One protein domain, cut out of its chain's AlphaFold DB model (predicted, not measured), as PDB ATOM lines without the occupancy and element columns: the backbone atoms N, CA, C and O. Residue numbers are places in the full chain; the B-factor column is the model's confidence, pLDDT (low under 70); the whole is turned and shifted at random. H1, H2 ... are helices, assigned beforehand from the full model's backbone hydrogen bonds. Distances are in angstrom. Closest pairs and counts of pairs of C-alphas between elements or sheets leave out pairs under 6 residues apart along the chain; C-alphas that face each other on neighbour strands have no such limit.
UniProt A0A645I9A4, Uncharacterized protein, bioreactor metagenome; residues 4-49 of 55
ATOM      1  N   LYS A   4      17.106  18.240  36.189       90.56
ATOM      2  CA  LYS A   4      16.780  18.200  34.753       90.56
ATOM      3  C   LYS A   4      17.137  19.517  34.056       90.56
ATOM      4  O   LYS A   4      17.762  19.463  33.007       90.56
ATOM      5  N   GLU A   5      16.832  20.663  34.668       88.44
ATOM      6  CA  GLU A   5      17.220  21.982  34.136       88.44
ATOM      7  C   GLU A   5      18.743  22.125  34.038       88.44
ATOM      8  O   GLU A   5      19.259  22.535  33.003       88.44
ATOM      9  N   TYR A   6      19.484  21.710  35.073       91.31
ATOM     10  CA  TYR A   6      20.948  21.724  35.017       91.31
ATOM     11  C   TYR A   6      21.492  20.880  33.853       91.31
ATOM     12  O   TYR A   6      22.396  21.308  33.133       91.31
ATOM     13  N   LEU A   7      20.917  19.690  33.651       93.12
ATOM     14  CA  LEU A   7      21.317  18.779  32.581       93.12
ATOM     15  C   LEU A   7      20.985  19.313  31.180       93.12
ATOM     16  O   LEU A   7      21.642  18.930  30.215       93.12
ATOM     17  N   GLU A   8      19.967  20.161  31.051       89.00
ATOM     18  CA  GLU A   8      19.586  20.767  29.775       89.00
ATOM     19  C   GLU A   8      20.396  22.018  29.445       89.00
ATOM     20  O   GLU A   8      20.805  22.173  28.297       89.00
ATOM     21  N   ASP A   9      20.644  22.874  30.434       89.94
ATOM     22  CA  ASP A   9      21.234  24.196  30.216       89.94
ATOM     23  C   ASP A   9      22.759  24.239  30.356       89.94
ATOM     24  O   ASP A   9      23.403  25.102  29.759       89.94
ATOM     25  N   TYR A  10      23.349  23.342  31.154       92.50
ATOM     26  CA  TYR A  10      24.744  23.489  31.593       92.50
ATOM     27  C   TYR A  10      25.595  22.220  31.485       92.50
ATOM     28  O   TYR A  10      26.823  22.317  31.477       92.50
ATOM     29  N   ALA A  11      24.991  21.032  31.443       94.94
ATOM     30  CA  ALA A  11      25.752  19.787  31.454       94.94
ATOM     31  C   ALA A  11      26.399  19.465  30.099       94.94
ATOM     32  O   ALA A  11      25.829  19.694  29.032       94.94
ATOM     33  N   SER A  12      27.582  18.845  30.152       96.94
ATOM     34  CA  SER A  12      28.185  18.204  28.980       96.94
ATOM     35  C   SER A  12      27.321  17.023  28.498       96.94
ATOM     36  O   SER A  12      26.566  16.468  29.303       96.94
ATOM     37  N   PRO A  13      27.441  16.577  27.232       96.00
ATOM     38  CA  PRO A  13      26.680  15.431  26.725       96.00
ATOM     39  C   PRO A  13      26.814  14.169  27.592       96.00
ATOM     40  O   PRO A  13      25.811  13.554  27.938       96.00
ATOM     41  N   GLU A  14      28.030  13.842  28.037       96.62
ATOM     42  CA  GLU A  14      28.292  12.687  28.908       96.62
ATOM     43  C   GLU A  14      27.607  12.836  30.277       96.62
ATOM     44  O   GLU A  14      26.939  11.927  30.771       96.62
ATOM     45  N   THR A  15      27.714  14.021  30.888       96.00
ATOM     46  CA  THR A  15      27.051  14.312  32.169       96.00
ATOM     47  C   THR A  15      25.529  14.273  32.029       96.00
ATOM     48  O   THR A  15      24.839  13.786  32.928       96.00
ATOM     49  N   LYS A  16      25.000  14.748  30.897       95.75
ATOM     50  CA  LYS A  16      23.574  14.715  30.576       95.75
ATOM     51  C   LYS A  16      23.056  13.282  30.520       95.75
ATOM     52  O   LYS A  16      22.076  12.976  31.192       95.75
ATOM     53  N   GLU A  17      23.733  12.395  29.798       96.12
ATOM     54  CA  GLU A  17      23.343  10.983  29.690       96.12
ATOM     55  C   GLU A  17      23.316  10.277  31.051       96.12
ATOM     56  O   GLU A  17      22.333   9.607  31.393       96.12
ATOM     57  N   LEU A  18      24.363  10.474  31.862       96.81
ATOM     58  CA  LEU A  18      24.440   9.920  33.216       96.81
ATOM     59  C   LEU A  18      23.332  10.473  34.119       96.81
ATOM     60  O   LEU A  18      22.678   9.718  34.845       96.81
ATOM     61  N   GLY A  19      23.085  11.780  34.053       96.31
ATOM     62  CA  GLY A  19      22.040  12.439  34.823       96.31
ATOM     63  C   GLY A  19      20.636  11.973  34.436       96.31
ATOM     64  O   GLY A  19      19.805  11.727  35.311       96.31
ATOM     65  N   GLU A  20      20.363  11.766  33.148       94.69
ATOM     66  CA  GLU A  20      19.079  11.224  32.701       94.69
ATOM     67  C   GLU A  20      18.874   9.772  33.138       94.69
ATOM     68  O   GLU A  20      17.767   9.396  33.530       94.69
ATOM     69  N   ALA A  21      19.930   8.952  33.131       95.81
ATOM     70  CA  ALA A  21      19.868   7.598  33.675       95.81
ATOM     71  C   ALA A  21      19.560   7.599  35.179       95.81
ATOM     72  O   ALA A  21      18.755   6.788  35.641       95.81
ATOM     73  N   LEU A  22      20.150   8.531  35.931       96.31
ATOM     74  CA  LEU A  22      19.884   8.705  37.357       96.31
ATOM     75  C   LEU A  22      18.434   9.134  37.618       96.31
ATOM     76  O   LEU A  22      17.778   8.555  38.481       96.31
ATOM     77  N   ILE A  23      17.908  10.088  36.841       95.00
ATOM     78  CA  ILE A  23      16.504  10.517  36.937       95.00
ATOM     79  C   ILE A  23      15.560   9.336  36.686       95.00
ATOM     80  O   ILE A  23      14.623   9.140  37.457       95.00
ATOM     81  N   ARG A  24      15.811   8.516  35.654       94.50
ATOM     82  CA  ARG A  24      14.977   7.338  35.354       94.50
ATOM     83  C   ARG A  24      14.927   6.352  36.519       94.50
ATOM     84  O   ARG A  24      13.835   5.961  36.919       94.50
ATOM     85  N   ARG A  25      16.081   6.020  37.105       95.56
ATOM     86  CA  ARG A  25      16.155   5.136  38.281       95.56
ATOM     87  C   ARG A  25      15.393   5.719  39.471       95.56
ATOM     88  O   ARG A  25      14.576   5.036  40.072       95.56
ATOM     89  N   GLY A  26      15.564   7.014  39.739       94.38
ATOM     90  CA  GLY A  26      14.850   7.684  40.828       94.38
ATOM     91  C   GLY A  26      13.323   7.668  40.673       94.38
ATOM     92  O   GLY A  26      12.614   7.617  41.671       94.38
ATOM     93  N   ILE A  27      12.796   7.685  39.442       94.25
ATOM     94  CA  ILE A  27      11.351   7.558  39.169       94.25
ATOM     95  C   ILE A  27      10.844   6.148  39.504       94.25
ATOM     96  O   ILE A  27       9.733   5.995  40.021       94.25
ATOM     97  N   GLU A  28      11.635   5.116  39.210       93.75
ATOM     98  CA  GLU A  28      11.297   3.719  39.506       93.75
ATOM     99  C   GLU A  28      11.201   3.475  41.018       93.75
ATOM    100  O   GLU A  28      10.259   2.815  41.463       93.75
ATOM    101  N   ASP A  29      12.065   4.119  41.804       95.94
ATOM    102  CA  ASP A  29      12.083   4.021  43.269       95.94
ATOM    103  C   ASP A  29      10.860   4.665  43.952       95.94
ATOM    104  O   ASP A  29      10.600   4.427  45.134       95.94
ATOM    105  N   ILE A  30      10.071   5.478  43.235       94.50
ATOM    106  CA  ILE A  30       8.861   6.100  43.786       94.50
ATOM    107  C   ILE A  30       7.782   5.022  43.993       94.50
ATOM    108  O   ILE A  30       7.279   4.468  43.011       94.50
ATOM    109  N   PRO A  31       7.323   4.773  45.238       94.25
ATOM    110  CA  PRO A  31       6.395   3.677  45.527       94.25
ATOM    111  C   PRO A  31       4.947   3.971  45.104       94.25
ATOM    112  O   PRO A  31       4.138   3.059  44.950       94.25
ATOM    113  N   LYS A  32       4.580   5.250  44.951       96.94
ATOM    114  CA  LYS A  32       3.218   5.678  44.600       96.94
ATOM    115  C   LYS A  32       3.131   5.998  43.110       96.94
ATOM    116  O   LYS A  32       3.646   7.031  42.688       96.94
ATOM    117  N   GLU A  33       2.376   5.206  42.347       94.50
ATOM    118  CA  GLU A  33       2.236   5.408  40.892       94.50
ATOM    119  C   GLU A  33       1.703   6.803  40.534       94.50
ATOM    120  O   GLU A  33       2.223   7.459  39.639       94.50
ATOM    121  N   LYS A  34       0.742   7.332  41.304       94.44
ATOM    122  CA  LYS A  34       0.240   8.703  41.103       94.44
ATOM    123  C   LYS A  34       1.350   9.757  41.200       94.44
ATOM    124  O   LYS A  34       1.334  10.738  40.469       94.44
ATOM    125  N   VAL A  35       2.300   9.572  42.118       93.38
ATOM    126  CA  VAL A  35       3.433  10.495  42.284       93.38
ATOM    127  C   VAL A  35       4.422  10.319  41.137       93.38
ATOM    128  O   VAL A  35       4.918  11.310  40.612       93.38
ATOM    129  N   ARG A  36       4.653   9.076  40.707       95.12
ATOM    130  CA  ARG A  36       5.491   8.756  39.553       95.12
ATOM    131  C   ARG A  36       5.007   9.467  38.289       95.12
ATOM    132  O   ARG A  36       5.803  10.095  37.598       95.12
ATOM    133  N   GLU A  37       3.701   9.442  38.046       94.62
ATOM    134  CA  GLU A  37       3.093  10.097  36.889       94.62
ATOM    135  C   GLU A  37       3.229  11.623  36.936       94.62
ATOM    136  O   GLU A  37       3.625  12.244  35.952       94.62
ATOM    137  N   ILE A  38       3.011  12.229  38.107       93.19
ATOM    138  CA  ILE A  38       3.235  13.669  38.306       93.19
ATOM    139  C   ILE A  38       4.694  14.038  38.007       93.19
ATOM    140  O   ILE A  38       4.954  15.041  37.347       93.19
ATOM    141  N   VAL A  39       5.656  13.228  38.462       92.69
ATOM    142  CA  VAL A  39       7.081  13.470  38.196       92.69
ATOM    143  C   VAL A  39       7.392  13.369  36.703       92.69
ATOM    144  O   VAL A  39       8.071  14.251  36.178       92.69
ATOM    145  N   ARG A  40       6.865  12.362  35.993       92.12
ATOM    146  CA  ARG A  40       7.026  12.240  34.533       92.12
ATOM    147  C   ARG A  40       6.469  13.459  33.802       92.12
ATOM    148  O   ARG A  40       7.167  14.036  32.970       92.12
ATOM    149  N   GLN A  41       5.258  13.887  34.154       91.56
ATOM    150  CA  GLN A  41       4.629  15.054  33.542       91.56
ATOM    151  C   GLN A  41       5.428  16.334  33.809       91.56
ATOM    152  O   GLN A  41       5.636  17.135  32.900       91.56
ATOM    153  N   ASN A  42       5.940  16.510  35.028       89.50
ATOM    154  CA  ASN A  42       6.778  17.656  35.368       89.50
ATOM    155  C   ASN A  42       8.091  17.665  34.576       89.50
ATOM    156  O   ASN A  42       8.499  18.718  34.102       89.50
ATOM    157  N   LEU A  43       8.733  16.509  34.378       90.88
ATOM    158  CA  LEU A  43       9.945  16.409  33.557       90.88
ATOM    159  C   LEU A  43       9.685  16.766  32.087       90.88
ATOM    160  O   LEU A  43      10.517  17.435  31.470       90.88
ATOM    161  N   ILE A  44       8.531  16.368  31.538       90.12
ATOM    162  CA  ILE A  44       8.095  16.776  30.193       90.12
ATOM    163  C   ILE A  44       7.888  18.293  30.141       90.12
ATOM    164  O   ILE A  44       8.383  18.949  29.229       90.12
ATOM    165  N   ASN A  45       7.200  18.859  31.132       87.62
ATOM    166  CA  ASN A  45       6.940  20.295  31.190       87.62
ATOM    167  C   ASN A  45       8.249  21.100  31.255       87.62
ATOM    168  O   ASN A  45       8.391  22.068  30.509       87.62
ATOM    169  N   ILE A  46       9.217  20.661  32.070       85.38
ATOM    170  CA  ILE A  46      10.559  21.263  32.158       85.38
ATOM    171  C   ILE A  46      11.246  21.244  30.787       85.38
ATOM    172  O   ILE A  46      11.687  22.291  30.317       85.38
ATOM    173  N   SER A  47      11.238  20.088  30.111       83.25
ATOM    174  CA  SER A  47      11.853  19.927  28.780       83.25
ATOM    175  C   SER A  47      11.176  20.808  27.716       83.25
ATOM    176  O   SER A  47      11.820  21.293  26.791       83.25
ATOM    177  N   ASN A  48       9.872  21.061  27.863       85.19
ATOM    178  CA  ASN A  48       9.091  21.948  26.994       85.19
ATOM    179  C   ASN A  48       9.253  23.440  27.338       85.19
ATOM    180  O   ASN A  48       8.493  24.274  26.847       85.19
ATOM    181  N   GLY A  49      10.216  23.800  28.189       74.75
ATOM    182  CA  GLY A  49      10.488  25.187  28.547       74.75
ATOM    183  C   GLY A  49       9.581  25.747  29.642       74.75
ATOM    184  O   GLY A  49       9.668  26.939  29.932       74.75
TER     185      GLY A  49
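What this domain is: This is residues 4 to 49 of the 55 residues of an uncharacterized protein of bioreactor metagenome (UniProt A0A645I9A4). Two long helices, H2 and H3, make a narrow V that meets near the tight link between them, and the short helix H1 folds back along the beginning of H2 and bridges the open end of the V, touching both long helices. The whole is only just flat, spanning 32 by 21 by 9 A. The printed part has 46 residues with three named helices in the order H1, H2, H3 and no named strand, and its class is all helix. It is only just compact, close to loose, with a radius of gyration of the C-alphas of 11.2 A.

Where its parts are: H1 is residues 4 to 9, beginning at C-alpha 4 at (16.780, 18.200, 34.753). H2 is residues 13 to 28, 23.2 A from first to last C-alpha, and begins at C-alpha 13 at (26.680, 15.431, 26.725). H3 is residues 33 to 47, 21.2 A long in the same measure, and ends at C-alpha 47 at (11.853, 19.927, 28.780).

How they stand to each other: H1 and H2 form a helical hairpin, at a shallow tilt of 16 degrees, opposite ways. They touch, and their closest C-alphas are those of Leu 7 and Lys 16, 5.1 A apart. H2 and H3 form a second helical hairpin, at a shallow tilt of 23 degrees, opposite ways. H2 touches H3 with residues 27 to 28 alone, and H3 touches H2 with residues 36 to 40 alone; the closest C-alphas, of Ile 27 and Arg 36, are 6.0 A apart. H3 touches H1 with residues 43 to 47 alone, at a shallow tilt of 9 degrees, the same way. Their closest C-alphas, of Glu 5 and Ile 46, are 7.0 A apart. In H1, H2 and H3 every O i to N i+4 pair is within hydrogen-bond range.

The domain as a whole: The two C-alphas farthest apart are those of Ser 12 and Lys 32, at 32.0 A. The links from H1 to H2 and from H2 to H3 are tight. The printed part has no cut. Its mean pLDDT is 92.7, and no printed residue is under 70.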